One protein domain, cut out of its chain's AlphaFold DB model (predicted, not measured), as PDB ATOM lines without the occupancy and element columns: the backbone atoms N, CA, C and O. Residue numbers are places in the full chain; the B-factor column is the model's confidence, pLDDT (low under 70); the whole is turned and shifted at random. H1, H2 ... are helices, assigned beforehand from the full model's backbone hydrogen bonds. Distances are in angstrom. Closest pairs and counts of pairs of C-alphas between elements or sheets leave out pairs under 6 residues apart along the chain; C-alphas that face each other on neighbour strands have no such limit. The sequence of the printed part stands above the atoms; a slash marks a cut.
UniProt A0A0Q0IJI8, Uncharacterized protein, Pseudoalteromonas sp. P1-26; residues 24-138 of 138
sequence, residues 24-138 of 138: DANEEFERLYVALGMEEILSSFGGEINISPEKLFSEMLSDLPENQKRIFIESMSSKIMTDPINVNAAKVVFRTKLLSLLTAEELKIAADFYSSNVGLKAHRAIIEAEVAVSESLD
ATOM      1  N   ASP A  24     119.154 108.958  68.182       92.06
ATOM      2  CA  ASP A  24     117.825 109.273  67.655       92.06
ATOM      3  C   ASP A  24     116.938 109.823  68.776       92.06
ATOM      4  O   ASP A  24     116.531 109.109  69.690       92.06
ATOM      5  N   ALA A  25     116.600 111.109  68.688       91.25
ATOM      6  CA  ALA A  25     115.739 111.769  69.666       91.25
ATOM      7  C   ALA A  25     114.349 111.119  69.775       91.25
ATOM      8  O   ALA A  25     113.707 111.213  70.816       91.25
ATOM      9  N   ASN A  26     113.865 110.470  68.713       92.25
ATOM     10  CA  ASN A  26     112.567 109.801  68.725       92.25
ATOM     11  C   ASN A  26     112.620 108.490  69.494       92.25
ATOM     12  O   ASN A  26     111.694 108.195  70.240       92.25
ATOM     13  N   GLU A  27     113.704 107.735  69.332       94.12
ATOM     14  CA  GLU A  27     113.940 106.521  70.107       94.12
ATOM     15  C   GLU A  27     114.073 106.859  71.596       94.12
ATOM     16  O   GLU A  27     113.409 106.252  72.432       94.12
ATOM     17  N   GLU A  28     114.844 107.897  71.928       95.94
ATOM     18  CA  GLU A  28     115.014 108.334  73.318       95.94
ATOM     19  C   GLU A  28     113.734 108.936  73.914       95.94
ATOM     20  O   GLU A  28     113.447 108.741  75.096       95.94
ATOM     21  N   PHE A  29     112.906 109.599  73.098       94.75
ATOM     22  CA  PHE A  29     111.555 109.985  73.502       94.75
ATOM     23  C   PHE A  29     110.703 108.764  73.865       94.75
ATOM     24  O   PHE A  29     110.060 108.783  74.909       94.75
ATOM     25  N   GLU A  30     110.686 107.713  73.041       94.88
ATOM     26  CA  GLU A  30     109.895 106.509  73.326       94.88
ATOM     27  C   GLU A  30     110.381 105.812  74.603       94.88
ATOM     28  O   GLU A  30     109.572 105.412  75.440       94.88
ATOM     29  N   ARG A  31     111.703 105.748  74.812       95.19
ATOM     30  CA  ARG A  31     112.288 105.234  76.059       95.19
ATOM     31  C   ARG A  31     111.832 106.038  77.276       95.19
ATOM     32  O   ARG A  31     111.417 105.445  78.268       95.19
ATOM     33  N   LEU A  32     111.873 107.369  77.201       92.94
ATOM     34  CA  LEU A  32     111.394 108.242  78.274       92.94
ATOM     35  C   LEU A  32     109.883 108.090  78.502       92.94
ATOM     36  O   LEU A  32     109.437 108.018  79.642       92.94
ATOM     37  N   TYR A  33     109.099 108.019  77.427       87.94
ATOM     38  CA  TYR A  33     107.646 107.869  77.471       87.94
ATOM     39  C   TYR A  33     107.230 106.597  78.224       87.94
ATOM     40  O   TYR A  33     106.342 106.649  79.074       87.94
ATOM     41  N   VAL A  34     107.917 105.481  77.957       88.88
ATOM     42  CA  VAL A  34     107.714 104.208  78.662       88.88
ATOM     43  C   VAL A  34     108.219 104.276  80.101       88.88
ATOM     44  O   VAL A  34     107.518 103.836  81.005       88.88
ATOM     45  N   ALA A  35     109.401 104.857  80.344       86.94
ATOM     46  CA  ALA A  35     109.963 104.975  81.694       86.94
ATOM     47  C   ALA A  35     109.051 105.760  82.654       86.94
ATOM     48  O   ALA A  35     109.034 105.500  83.854       86.94
ATOM     49  N   LEU A  36     108.282 106.705  82.113       83.06
ATOM     50  CA  LEU A  36     107.305 107.501  82.849       83.06
ATOM     51  C   LEU A  36     105.919 106.834  82.976       83.06
ATOM     52  O   LEU A  36     105.061 107.396  83.647       83.06
ATOM     53  N   GLY A  37     105.668 105.685  82.333       80.50
ATOM     54  CA  GLY A  37     104.347 105.034  82.339       80.50
ATOM     55  C   GLY A  37     103.253 105.872  81.667       80.50
ATOM     56  O   GLY A  37     102.091 105.861  82.075       80.50
ATOM     57  N   MET A  38     103.618 106.681  80.664       79.19
ATOM     58  CA  MET A  38     102.694 107.661  80.081       79.19
ATOM     59  C   MET A  38     101.543 107.022  79.303       79.19
ATOM     60  O   MET A  38     100.508 107.660  79.126       79.19
ATOM     61  N   GLU A  39     101.695 105.786  78.822       76.31
ATOM     62  CA  GLU A  39     100.624 105.075  78.119       76.31
ATOM     63  C   GLU A  39      99.477 104.726  79.061       76.31
ATOM     64  O   GLU A  39      98.317 104.979  78.738       76.31
ATOM     65  N   GLU A  40      99.803 104.221  80.245       69.50
ATOM     66  CA  GLU A  40      98.860 103.906  81.308       69.50
ATOM     67  C   GLU A  40      98.193 105.182  81.826       69.50
ATOM     68  O   GLU A  40      96.968 105.237  81.951       69.50
ATOM     69  N   ILE A  41      98.989 106.237  82.039       70.19
ATOM     70  CA  ILE A  41      98.505 107.561  82.446       70.19
ATOM     71  C   ILE A  41      97.514 108.102  81.411       70.19
ATOM     72  O   ILE A  41      96.384 108.427  81.759       70.19
ATOM     73  N   LEU A  42      97.879 108.159  80.128       68.38
ATOM     74  CA  LEU A  42      97.016 108.720  79.082       68.38
ATOM     75  C   LEU A  42      95.783 107.858  78.797       68.38
ATOM     76  O   LEU A  42      94.704 108.400  78.558       68.38
ATOM     77  N   SER A  43      95.917 106.535  78.859       64.44
ATOM     78  CA  SER A  43      94.792 105.610  78.679       64.44
ATOM     79  C   SER A  43      93.788 105.690  79.825       64.44
ATOM     80  O   SER A  43      92.591 105.550  79.578       64.44
ATOM     81  N   SER A  44      94.243 105.998  81.047       61.56
ATOM     82  CA  SER A  44      93.350 106.255  82.185       61.56
ATOM     83  C   SER A  44      92.411 107.439  81.936       61.56
ATOM     84  O   SER A  44      91.304 107.462  82.459       61.56
ATOM     85  N   PHE A  45      92.807 108.387  81.086       58.97
ATOM     86  CA  PHE A  45      91.986 109.541  80.738       58.97
ATOM     87  C   PHE A  45      91.123 109.342  79.477       58.97
ATOM     88  O   PHE A  45      90.241 110.157  79.215       58.97
ATOM     89  N   GLY A  46      91.393 108.320  78.655       49.22
ATOM     90  CA  GLY A  46      90.917 108.266  77.264       49.22
ATOM     91  C   GLY A  46      90.055 107.078  76.838       49.22
ATOM     92  O   GLY A  46      89.572 107.082  75.707       49.22
ATOM     93  N   GLY A  47      89.843 106.063  77.678       45.38
ATOM     94  CA  GLY A  47      89.117 104.847  77.283       45.38
ATOM     95  C   GLY A  47      87.833 104.588  78.072       45.38
ATOM     96  O   GLY A  47      87.750 104.928  79.247       45.38
ATOM     97  N   GLU A  48      86.875 103.882  77.454       45.44
ATOM     98  CA  GLU A  48      85.789 103.128  78.117       45.44
ATOM     99  C   GLU A  48      86.354 101.981  78.984       45.44
ATOM    100  O   GLU A  48      85.984 100.813  78.866       45.44
ATOM    101  N   ILE A  49      87.309 102.285  79.853       43.03
ATOM    102  CA  ILE A  49      87.762 101.355  80.861       43.03
ATOM    103  C   ILE A  49      86.838 101.598  82.046       43.03
ATOM    104  O   ILE A  49      86.794 102.685  82.613       43.03
ATOM    105  N   ASN A  50      86.075 100.573  82.419       43.38
ATOM    106  CA  ASN A  50      85.215 100.539  83.606       43.38
ATOM    107  C   ASN A  50      86.049 100.520  84.916       43.38
ATOM    108  O   ASN A  50      85.740  99.815  85.874       43.38
ATOM    109  N   ILE A  51      87.185 101.215  84.904       45.44
ATOM    110  CA  ILE A  51      88.178 101.357  85.956       45.44
ATOM    111  C   ILE A  51      88.375 102.861  86.056       45.44
ATOM    112  O   ILE A  51      88.861 103.480  85.111       45.44
ATOM    113  N   SER A  52      87.933 103.455  87.165       50.25
ATOM    114  CA  SER A  52      88.062 104.898  87.312       50.25
ATOM    115  C   SER A  52      89.548 105.288  87.258       50.25
ATOM    116  O   SER A  52      90.390 104.513  87.733       50.25
ATOM    117  N   PRO A  53      89.890 106.452  86.680       51.09
ATOM    118  CA  PRO A  53      91.268 106.935  86.613       51.09
ATOM    119  C   PRO A  53      91.944 106.877  87.986       51.09
ATOM    120  O   PRO A  53      93.089 106.442  88.101       51.09
ATOM    121  N   GLU A  54      91.191 107.182  89.052       50.03
ATOM    122  CA  GLU A  54      91.677 107.096  90.428       50.03
ATOM    123  C   GLU A  54      92.187 105.700  90.798       50.03
ATOM    124  O   GLU A  54      93.174 105.584  91.518       50.03
ATOM    125  N   LYS A  55      91.571 104.631  90.280       53.66
ATOM    126  CA  LYS A  55      91.963 103.250  90.571       53.66
ATOM    127  C   LYS A  55      93.282 102.866  89.887       53.66
ATOM    128  O   LYS A  55      94.113 102.235  90.533       53.66
ATOM    129  N   LEU A  56      93.522 103.306  88.649       53.62
ATOM    130  CA  LEU A  56      94.797 103.084  87.945       53.62
ATOM    131  C   LEU A  56      95.947 103.864  88.586       53.62
ATOM    132  O   LEU A  56      97.011 103.300  88.842       53.62
ATOM    133  N   PHE A  57      95.723 105.136  88.928       57.97
ATOM    134  CA  PHE A  57      96.707 105.909  89.685       57.97
ATOM    135  C   PHE A  57      96.927 105.316  91.075       57.97
ATOM    136  O   PHE A  57      98.067 105.224  91.513       57.97
ATOM    137  N   SER A  58      95.882 104.822  91.745       53.75
ATOM    138  CA  SER A  58      96.028 104.156  93.045       53.75
ATOM    139  C   SER A  58      96.851 102.870  92.992       53.75
ATOM    140  O   SER A  58      97.435 102.490  94.004       53.75
ATOM    141  N   GLU A  59      96.893 102.208  91.836       58.09
ATOM    142  CA  GLU A  59      97.639 100.972  91.604       58.09
ATOM    143  C   GLU A  59      99.102 101.274  91.247       58.09
ATOM    144  O   GLU A  59     100.020 100.669  91.803       58.09
ATOM    145  N   MET A  60      99.337 102.297  90.420       51.44
ATOM    146  CA  MET A  60     100.675 102.806  90.082       51.44
ATOM    147  C   MET A  60     101.369 103.481  91.280       51.44
ATOM    148  O   MET A  60     102.586 103.399  91.447       51.44
ATOM    149  N   LEU A  61     100.567 104.101  92.146       56.16
ATOM    150  CA  LEU A  61     100.950 104.715  93.414       56.16
ATOM    151  C   LEU A  61     100.606 103.804  94.601       56.16
ATOM    152  O   LEU A  61     100.403 104.297  95.704       56.16
ATOM    153  N   SER A  62     100.485 102.488  94.396       57.69
ATOM    154  CA  SER A  62     100.071 101.532  95.442       57.69
ATOM    155  C   SER A  62     100.945 101.571  96.695       57.69
ATOM    156  O   SER A  62     100.448 101.300  97.787       57.69
ATOM    157  N   ASP A  63     102.201 101.989  96.543       66.44
ATOM    158  CA  ASP A  63     103.160 102.199  97.627       66.44
ATOM    159  C   ASP A  63     102.903 103.484  98.449       66.44
ATOM    160  O   ASP A  63     103.543 103.681  99.482       66.44
ATOM    161  N   LEU A  64     101.990 104.361  98.009       47.72
ATOM    162  CA  LEU A  64     101.653 105.626  98.666       47.72
ATOM    163  C   LEU A  64     100.351 105.530  99.493       47.72
ATOM    164  O   LEU A  64      99.391 104.870  99.087       47.72
ATOM    165  N   PRO A  65     100.273 106.230 100.637       61.00
ATOM    166  CA  PRO A  65      99.037 106.476 101.380       61.00
ATOM    167  C   PRO A  65      97.875 107.046 100.537       61.00
ATOM    168  O   PRO A  65      98.065 107.879  99.652       61.00
ATOM    169  N   GLU A  66      96.637 106.648 100.855       61.22
ATOM    170  CA  GLU A  66      95.416 107.025 100.109       61.22
ATOM    171  C   GLU A  66      95.129 108.536 100.042       61.22
ATOM    172  O   GLU A  66      94.531 109.008  99.075       61.22
ATOM    173  N   ASN A  67      95.563 109.317 101.035       53.09
ATOM    174  CA  ASN A  67      95.453 110.779 100.986       53.09
ATOM    175  C   ASN A  67      96.366 111.382  99.907       53.09
ATOM    176  O   ASN A  67      95.955 112.288  99.193       53.09
ATOM    177  N   GLN A  68      97.564 110.828  99.725       53.16
ATOM    178  CA  GLN A  68      98.552 111.329  98.768       53.16
ATOM    179  C   GLN A  68      98.169 111.004  97.324       53.16
ATOM    180  O   GLN A  68      98.329 111.835  96.431       53.16
ATOM    181  N   LYS A  69      97.583 109.821  97.103       58.78
ATOM    182  CA  LYS A  69      97.000 109.438  95.809       58.78
ATOM    183  C   LYS A  69      95.968 110.461  95.339       58.78
ATOM    184  O   LYS A  69      95.982 110.863  94.180       58.78
ATOM    185  N   ARG A  70      95.098 110.900  96.252       58.34
ATOM    186  CA  ARG A  70      94.030 111.866  95.970       58.34
ATOM    187  C   ARG A  70      94.579 113.226  95.550       58.34
ATOM    188  O   ARG A  70      94.138 113.756  94.541       58.34
ATOM    189  N   ILE A  71      95.574 113.739  96.265       56.97
ATOM    190  CA  ILE A  71      96.139 115.069  95.998       56.97
ATOM    191  C   ILE A  71      96.888 115.091  94.665       56.97
ATOM    192  O   ILE A  71      96.779 116.049  93.905       56.97
ATOM    193  N   PHE A  72      97.582 114.005  94.320       56.94
ATOM    194  CA  PHE A  72      98.193 113.857  93.002       56.94
ATOM    195  C   PHE A  72      97.148 113.911  91.877       56.94
ATOM    196  O   PHE A  72      97.324 114.639  90.899       56.94
ATOM    197  N   ILE A  73      96.031 113.198  92.041       59.62
ATOM    198  CA  ILE A  73      94.916 113.207  91.083       59.62
ATOM    199  C   ILE A  73      94.291 114.609  90.988       59.62
ATOM    200  O   ILE A  73      94.031 115.085  89.887       59.62
ATOM    201  N   GLU A  74      94.096 115.288  92.118       54.06
ATOM    202  CA  GLU A  74      93.506 116.632  92.194       54.06
ATOM    203  C   GLU A  74      94.424 117.735  91.637       54.06
ATOM    204  O   GLU A  74      93.934 118.719  91.082       54.06
ATOM    205  N   SER A  75      95.749 117.565  91.715       52.31
ATOM    206  CA  SER A  75      96.726 118.492  91.122       52.31
ATOM    207  C   SER A  75      96.765 118.446  89.589       52.31
ATOM    208  O   SER A  75      97.238 119.388  88.945       52.31
ATOM    209  N   MET A  76      96.237 117.380  88.974       52.16
ATOM    210  CA  MET A  76      96.077 117.328  87.527       52.16
ATOM    211  C   MET A  76      94.837 118.121  87.110       52.16
ATOM    212  O   MET A  76      93.723 117.876  87.556       52.16
ATOM    213  N   SER A  77      95.047 119.099  86.225       43.22
ATOM    214  CA  SER A  77      94.018 120.018  85.723       43.22
ATOM    215  C   SER A  77      92.704 119.306  85.365       43.22
ATOM    216  O   SER A  77      92.620 118.581  84.372       43.22
ATOM    217  N   SER A  78      91.646 119.617  86.119       44.75
ATOM    218  CA  SER A  78      90.259 119.151  85.932       44.75
ATOM    219  C   SER A  78      89.675 119.420  84.536       44.75
ATOM    220  O   SER A  78      88.657 118.848  84.150       44.75
ATOM    221  N   LYS A  79      90.338 120.263  83.734       42.81
ATOM    222  CA  LYS A  79      89.954 120.600  82.357       42.81
ATOM    223  C   LYS A  79      90.228 119.480  81.341       42.81
ATOM    224  O   LYS A  79      89.826 119.601  80.189       42.81
ATOM    225  N   ILE A  80      90.925 118.421  81.749       48.62
ATOM    226  CA  ILE A  80      91.312 117.283  80.903       48.62
ATOM    227  C   ILE A  80      90.196 116.209  80.827       48.62
ATOM    228  O   ILE A  80      90.249 115.331  79.976       48.62
ATOM    229  N   MET A  81      89.148 116.300  81.660       48.50
ATOM    230  CA  MET A  81      88.209 115.189  81.914       48.50
ATOM    231  C   MET A  81      86.921 115.144  81.065       48.50
ATOM    232  O   MET A  81      86.103 114.256  81.291       48.50
ATOM    233  N   THR A  82      86.671 116.068  80.127       45.12
ATOM    234  CA  THR A  82      85.343 116.156  79.470       45.12
ATOM    235  C   THR A  82      85.224 115.514  78.090       45.12
ATOM    236  O   THR A  82      84.101 115.272  77.662       45.12
ATOM    237  N   ASP A  83      86.331 115.190  77.418       45.12
ATOM    238  CA  ASP A  83      86.322 114.505  76.118       45.12
ATOM    239  C   ASP A  83      87.212 113.256  76.178       45.12
ATOM    240  O   ASP A  83      88.278 113.315  76.798       45.12
ATOM    241  N   PRO A  84      86.831 112.134  75.534       55.53
ATOM    242  CA  PRO A  84      87.682 110.952  75.476       55.53
ATOM    243  C   PRO A  84      89.028 111.333  74.857       55.53
ATOM    244  O   PRO A  84      89.113 111.731  73.689       55.53
ATOM    245  N   ILE A  85      90.092 111.250  75.657       61.16
ATOM    246  CA  ILE A  85      91.434 111.596  75.207       61.16
ATOM    247  C   ILE A  85      91.841 110.651  74.088       61.16
ATOM    248  O   ILE A  85      92.023 109.450  74.276       61.16
ATOM    249  N   ASN A  86      92.069 111.218  72.907       69.69
ATOM    250  CA  ASN A  86      92.779 110.521  71.852       69.69
ATOM    251  C   ASN A  86      94.248 110.358  72.282       69.69
ATOM    252  O   ASN A  86      95.066 111.257  72.081       69.69
ATOM    253  N   VAL A  87      94.567 109.207  72.884       71.50
ATOM    254  CA  VAL A  87      95.898 108.863  73.421       71.50
ATOM    255  C   VAL A  87      97.000 109.068  72.378       71.50
ATOM    256  O   VAL A  87      98.056 109.616  72.687       71.50
ATOM    257  N   ASN A  88      96.731 108.732  71.112       72.00
ATOM    258  CA  ASN A  88      97.685 108.934  70.023       72.00
ATOM    259  C   ASN A  88      97.942 110.423  69.753       72.00
ATOM    260  O   ASN A  88      99.091 110.829  69.582       72.00
ATOM    261  N   ALA A  89      96.897 111.255  69.752       70.12
ATOM    262  CA  ALA A  89      97.055 112.700  69.603       70.12
ATOM    263  C   ALA A  89      97.807 113.312  70.798       70.12
ATOM    264  O   ALA A  89      98.706 114.131  70.601       70.12
ATOM    265  N   ALA A  90      97.505 112.872  72.023       74.69
ATOM    266  CA  ALA A  90      98.195 113.313  73.233       74.69
ATOM    267  C   ALA A  90      99.686 112.935  73.214       74.69
ATOM    268  O   ALA A  90     100.537 113.792  73.461       74.69
ATOM    269  N   LYS A  91     100.022 111.701  72.813       81.44
ATOM    270  CA  LYS A  91     101.411 111.255  72.629       81.44
ATOM    271  C   LYS A  91     102.147 112.091  71.581       81.44
ATOM    272  O   LYS A  91     103.292 112.475  71.805       81.44
ATOM    273  N   VAL A  92     101.499 112.435  70.463       75.50
ATOM    274  CA  VAL A  92     102.089 113.304  69.425       75.50
ATOM    275  C   VAL A  92     102.358 114.715  69.952       75.50
ATOM    276  O   VAL A  92     103.433 115.261  69.696       75.50
ATOM    277  N   VAL A  93     101.428 115.306  70.706       75.38
ATOM    278  CA  VAL A  93     101.622 116.626  71.331       75.38
ATOM    279  C   VAL A  93     102.768 116.578  72.341       75.38
ATOM    280  O   VAL A  93     103.650 117.438  72.308       75.38
ATOM    281  N   PHE A  94     102.799 115.548  73.187       79.94
ATOM    282  CA  PHE A  94     103.843 115.354  74.186       79.94
ATOM    283  C   PHE A  94     105.224 115.190  73.543       79.94
ATOM    284  O   PHE A  94     106.156 115.920  73.889       79.94
ATOM    285  N   ARG A  95     105.329 114.331  72.520       84.69
ATOM    286  CA  ARG A  95     106.539 114.167  71.706       84.69
ATOM    287  C   ARG A  95     106.989 115.483  71.099       84.69
ATOM    288  O   ARG A  95     108.139 115.870  71.253       84.69
ATOM    289  N   THR A  96     106.082 116.188  70.427       74.38
ATOM    290  CA  THR A  96     106.397 117.458  69.758       74.38
ATOM    291  C   THR A  96     106.935 118.479  70.752       74.38
ATOM    292  O   THR A  96     107.919 119.162  70.472       74.38
ATOM    293  N   LYS A  97     106.324 118.564  71.940       80.19
ATOM    294  CA  LYS A  97     106.755 119.499  72.973       80.19
ATOM    295  C   LYS A  97     108.126 119.129  73.535       80.19
ATOM    296  O   LYS A  97     108.982 120.007  73.604       80.19
ATOM    297  N   LEU A  98     108.361 117.861  73.873       82.44
ATOM    298  CA  LEU A  98     109.658 117.413  74.389       82.44
ATOM    299  C   LEU A  98     110.780 117.588  73.363       82.44
ATOM    300  O   LEU A  98     111.808 118.165  73.698       82.44
ATOM    301  N   LEU A  99     110.557 117.206  72.103       86.88
ATOM    302  CA  LEU A  99     111.541 117.389  71.027       86.88
ATOM    303  C   LEU A  99     111.820 118.868  70.702       86.88
ATOM    304  O   LEU A  99     112.851 119.178  70.113       86.88
ATOM    305  N   SER A 100     110.919 119.788  71.071       82.00
ATOM    306  CA  SER A 100     111.153 121.236  70.939       82.00
ATOM    307  C   SER A 100     111.991 121.835  72.073       82.00
ATOM    308  O   SER A 100     112.479 122.954  71.933       82.00
ATOM    309  N   LEU A 101     112.121 121.122  73.196       88.06
ATOM    310  CA  LEU A 101     112.756 121.616  74.419       88.06
ATOM    311  C   LEU A 101     114.063 120.901  74.748       88.06
ATOM    312  O   LEU A 101     114.933 121.508  75.360       88.06
ATOM    313  N   LEU A 102     114.179 119.630  74.371       91.88
ATOM    314  CA  LEU A 102     115.285 118.766  74.752       91.88
ATOM    315  C   LEU A 102     116.008 118.247  73.517       91.88
ATOM    316  O   LEU A 102     115.403 117.847  72.520       91.88
ATOM    317  N   THR A 103     117.329 118.214  73.614       94.56
ATOM    318  CA  THR A 103     118.183 117.509  72.667       94.56
ATOM    319  C   THR A 103     118.045 115.998  72.842       94.56
ATOM    320  O   THR A 103     117.569 115.497  73.861       94.56
ATOM    321  N   ALA A 104     118.510 115.243  71.845       93.50
ATOM    322  CA  ALA A 104     118.539 113.786  71.922       93.50
ATOM    323  C   ALA A 104     119.321 113.305  73.164       93.50
ATOM    324  O   ALA A 104     118.900 112.375  73.845       93.50
ATOM    325  N   GLU A 105     120.444 113.955  73.479       94.88
ATOM    326  CA  GLU A 105     121.300 113.577  74.606       94.88
ATOM    327  C   GLU A 105     120.629 113.852  75.956       94.88
ATOM    328  O   GLU A 105     120.671 113.005  76.847       94.88
ATOM    329  N   GLU A 106     119.919 114.973  76.087       95.44
ATOM    330  CA  GLU A 106     119.117 115.268  77.280       95.44
ATOM    331  C   GLU A 106     117.941 114.297  77.437       95.44
ATOM    332  O   GLU A 106     117.660 113.861  78.553       95.44
ATOM    333  N   LEU A 107     117.293 113.900  76.335       95.56
ATOM    334  CA  LEU A 107     116.247 112.871  76.357       95.56
ATOM    335  C   LEU A 107     116.793 111.527  76.822       95.56
ATOM    336  O   LEU A 107     116.170 110.887  77.664       95.56
ATOM    337  N   LYS A 108     117.977 111.134  76.345       95.75
ATOM    338  CA  LYS A 108     118.648 109.922  76.816       95.75
ATOM    339  C   LYS A 108     118.960 109.996  78.307       95.75
ATOM    340  O   LYS A 108     118.692 109.039  79.026       95.75
ATOM    341  N   ILE A 109     119.521 111.109  78.785       95.75
ATOM    342  CA  ILE A 109     119.832 111.291  80.212       95.75
ATOM    343  C   ILE A 109     118.555 111.189  81.051       95.75
ATOM    344  O   ILE A 109     118.546 110.498  82.070       95.75
ATOM    345  N   ALA A 110     117.473 111.837  80.615       93.44
ATOM    346  CA  ALA A 110     116.184 111.756  81.285       93.44
ATOM    347  C   ALA A 110     115.648 110.316  81.285       93.44
ATOM    348  O   ALA A 110     115.289 109.802  82.342       93.44
ATOM    349  N   ALA A 111     115.642 109.643  80.133       94.12
ATOM    350  CA  ALA A 111     115.188 108.262  80.008       94.12
ATOM    351  C   ALA A 111     115.991 107.321  80.919       94.12
ATOM    352  O   ALA A 111     115.400 106.536  81.660       94.12
ATOM    353  N   ASP A 112     117.322 107.429  80.917       95.06
ATOM    354  CA  ASP A 112     118.215 106.644  81.776       95.06
ATOM    355  C   ASP A 112     117.928 106.901  83.268       95.06
ATOM    356  O   ASP A 112     117.871 105.960  84.063       95.06
ATOM    357  N   PHE A 113     117.699 108.160  83.658       92.88
ATOM    358  CA  PHE A 113     117.373 108.522  85.037       92.88
ATOM    359  C   PHE A 113     116.026 107.941  85.478       92.88
ATOM    360  O   PHE A 113     115.983 107.209  86.469       92.88
ATOM    361  N   TYR A 114     114.948 108.213  84.738       88.88
ATOM    362  CA  TYR A 114     113.593 107.758  85.077       88.88
ATOM    363  C   TYR A 114     113.417 106.240  84.950       88.88
ATOM    364  O   TYR A 114     112.538 105.680  85.589       88.88
ATOM    365  N   SER A 115     114.294 105.553  84.213       88.69
ATOM    366  CA  SER A 115     114.335 104.083  84.178       88.69
ATOM    367  C   SER A 115     115.062 103.466  85.382       88.69
ATOM    368  O   SER A 115     115.039 102.250  85.567       88.69
ATOM    369  N   SER A 116     115.764 104.267  86.189       89.44
ATOM    370  CA  SER A 116     116.543 103.780  87.330       89.44
ATOM    371  C   SER A 116     115.724 103.777  88.625       89.44
ATOM    372  O   SER A 116     114.913 104.669  88.867       89.44
ATOM    373  N   ASN A 117     116.016 102.841  89.535       84.31
ATOM    374  CA  ASN A 117     115.386 102.807  90.865       84.31
ATOM    375  C   ASN A 117     115.569 104.119  91.644       84.31
ATOM    376  O   ASN A 117     114.679 104.535  92.382       84.31
ATOM    377  N   VAL A 118     116.729 104.769  91.494       89.56
ATOM    378  CA  VAL A 118     117.011 106.050  92.153       89.56
ATOM    379  C   VAL A 118     116.149 107.157  91.556       89.56
ATOM    380  O   VAL A 118     115.569 107.928  92.314       89.56
ATOM    381  N   GLY A 119     116.024 107.219  90.229       83.31
ATOM    382  CA  GLY A 119     115.207 108.233  89.566       83.31
ATOM    383  C   GLY A 119     113.716 108.057  89.822       83.31
ATOM    384  O   GLY A 119     113.049 109.033  90.148       83.31
ATOM    385  N   LEU A 120     113.212 106.820  89.816       78.44
ATOM    386  CA  LEU A 120     111.834 106.526  90.218       78.44
ATOM    387  C   LEU A 120     111.568 106.937  91.670       78.44
ATOM    388  O   LEU A 120     110.567 107.590  91.959       78.44
ATOM    389  N   LYS A 121     112.484 106.610  92.591       79.38
ATOM    390  CA  LYS A 121     112.373 107.024  93.995       79.38
ATOM    391  C   LYS A 121     112.400 108.546  94.146       79.38
ATOM    392  O   LYS A 121     111.624 109.087  94.926       79.38
ATOM    393  N   ALA A 122     113.278 109.232  93.416       83.81
ATOM    394  CA  ALA A 122     113.366 110.688  93.435       83.81
ATOM    395  C   ALA A 122     112.088 111.339  92.890       83.81
ATOM    396  O   ALA A 122     111.575 112.267  93.505       83.81
ATOM    397  N   HIS A 123     111.545 110.821  91.788       80.19
ATOM    398  CA  HIS A 123     110.296 111.305  91.208       80.19
ATOM    399  C   HIS A 123     109.126 111.169  92.190       80.19
ATOM    400  O   HIS A 123     108.420 112.141  92.437       80.19
ATOM    401  N   ARG A 124     108.985 109.999  92.832       75.06
ATOM    402  CA  ARG A 124     107.983 109.777  93.890       75.06
ATOM    403  C   ARG A 124     108.158 110.739  95.065       75.06
ATOM    404  O   ARG A 124     107.187 111.342  95.500       75.06
ATOM    405  N   ALA A 125     109.389 110.942  95.535       77.44
ATOM    406  CA  ALA A 125     109.663 111.857  96.643       77.44
ATOM    407  C   ALA A 125     109.331 113.324  96.310       77.44
ATOM    408  O   ALA A 125     108.875 114.056  97.183       77.44
ATOM    409  N   ILE A 126     109.550 113.759  95.062       75.56
ATOM    410  CA  ILE A 126     109.151 115.100  94.605       75.56
ATOM    411  C   ILE A 126     107.630 115.233  94.643       75.56
ATOM    412  O   ILE A 126     107.137 116.206  95.202       75.56
ATOM    413  N   ILE A 127     106.902 114.237  94.132       71.12
ATOM    414  CA  ILE A 127     105.436 114.212  94.194       71.12
ATOM    415  C   ILE A 127     104.956 114.298  95.648       71.12
ATOM    416  O   ILE A 127     104.129 115.142  95.973       71.12
ATOM    417  N   GLU A 128     105.500 113.475  96.548       69.62
ATOM    418  CA  GLU A 128     105.152 113.515  97.976       69.62
ATOM    419  C   GLU A 128     105.426 114.890  98.610       69.62
ATOM    420  O   GLU A 128     104.652 115.359  99.445       69.62
ATOM    421  N   ALA A 129     106.508 115.560  98.206       74.88
ATOM    422  CA  ALA A 129     106.830 116.900  98.679       74.88
ATOM    423  C   ALA A 129     105.868 117.967  98.128       74.88
ATOM    424  O   ALA A 129     105.434 118.830  98.888       74.88
ATOM    425  N   GLU A 130     105.515 117.910  96.840       65.94
ATOM    426  CA  GLU A 130     104.515 118.799  96.224       65.94
ATOM    427  C   GLU A 130     103.158 118.659  96.917       65.94
ATOM    428  O   GLU A 130     102.521 119.657  97.261       65.94
ATOM    429  N   VAL A 131     102.765 117.420  97.209       64.81
ATOM    430  CA  VAL A 131     101.565 117.084  97.978       64.81
ATOM    431  C   VAL A 131     101.610 117.717  99.370       64.81
ATOM    432  O   VAL A 131     100.682 118.430  99.743       64.81
ATOM    433  N   ALA A 132     102.697 117.520 100.122       69.19
ATOM    434  CA  ALA A 132     102.838 118.075 101.469       69.19
ATOM    435  C   ALA A 132     102.788 119.614 101.485       69.19
ATOM    436  O   ALA A 132     102.269 120.213 102.428       69.19
ATOM    437  N   VAL A 133     103.308 120.267 100.439       72.50
ATOM    438  CA  VAL A 133     103.177 121.720 100.272       72.50
ATOM    439  C   VAL A 133     101.716 122.105 100.041       72.50
ATOM    440  O   VAL A 133     101.247 123.030 100.700       72.50
ATOM    441  N   SER A 134     100.991 121.397  99.170       67.25
ATOM    442  CA  SER A 134      99.565 121.660  98.925       67.25
ATOM    443  C   SER A 134      98.730 121.532 100.204       67.25
ATOM    444  O   SER A 134      98.009 122.464 100.536       67.25
ATOM    445  N   GLU A 135      98.902 120.447 100.973       72.00
ATOM    446  CA  GLU A 135      98.185 120.230 102.247       72.00
ATOM    447  C   GLU A 135      98.468 121.323 103.291       72.00
ATOM    448  O   GLU A 135      97.662 121.544 104.187       72.00
ATOM    449  N   SER A 136      99.626 121.988 103.215       72.38
ATOM    450  CA  SER A 136      99.991 123.069 104.140       72.38
ATOM    451  C   SER A 136      99.405 124.435 103.771       72.38
ATOM    452  O   SER A 136      99.439 125.354 104.593       72.38
ATOM    453  N   LEU A 137      98.950 124.585 102.523       73.00
ATOM    454  CA  LEU A 137      98.409 125.828 101.971       73.00
ATOM    455  C   LEU A 137      96.872 125.862 101.959       73.00
ATOM    456  O   LEU A 137      96.319 126.953 101.792       73.00
ATOM    457  N   ASP A 138      96.222 124.712 102.151       52.06
ATOM    458  CA  ASP A 138      94.779 124.563 102.407       52.06
ATOM    459  C   ASP A 138      94.430 124.755 103.898       52.06
ATOM    460  O   ASP A 138      93.349 125.330 104.183       52.06
TER     461      ASP A 138
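Overview. This is residues 24 to 138 of the 138 residues of an uncharacterized protein of Pseudoalteromonas sp. P1-26 (UniProt A0A0Q0IJI8). What is the main picture? Seven helices make a ring with an open middle: H1 and H6 side by side at one end, long H7 along one side, H3 and H4 at the other end, and H2 and H5 on the remaining side. What makes it up? The 115 printed residues hold H1 to H7 in chain order and no named strand: all helix. How large is it? It is compact, with a radius of gyration of the C-alphas of 15.1 A and spans of 42 by 33 by 24 A.

Along the chain. Where are the first helices? H1 is residues 25 to 35, from C-alpha 25 at (115.739, 111.769, 69.666); H2 is 38 to 46, H3 53 to 60 and H4 66 to 75. Where are the others? H5 is residues 87 to 101, 21.2 A long, and H6 is 104 to 114. H7, residues 117 to 137, is 30.7 A long and ends at C-alpha 137 at (98.409, 125.828, 101.971).

Arrangement. What does H1 touch? It touches H6 at a shallow tilt of 12 degrees, the same way, closest at the C-alphas of Ala 25 and Ala 104, 4.1 A. H5, with residues 95 to 99 alone, touches H1 at a steep tilt of 59 degrees, closest at Phe 29 and Arg 95, C-alphas 6.8 A apart. What follows? H2 and H3 form a helical hairpin, with closest C-alphas Ser 44 and Pro 53, 4.9 A. H7, with residues 127 to 134 alone, touches H4 about perpendicular at 81 degrees, closest at the C-alphas of Ile 71 and Val 131, 6.1 A. Are the backbones complete? Every O i to N i+4 pair is within hydrogen-bond range in H1, H3, H4, H5, H6 and H7, and 4 of 5 in H2.

Size, cuts and confidence. How far does it reach? The C-alphas farthest apart, Asp 24 and Asp 138, are 44.4 A apart, and the printed part has no cut. Which link is long? H4 to H5, 11 residues. Where is confidence low? The model's pLDDT is under 70 at 52 residues, among them 42 to 86.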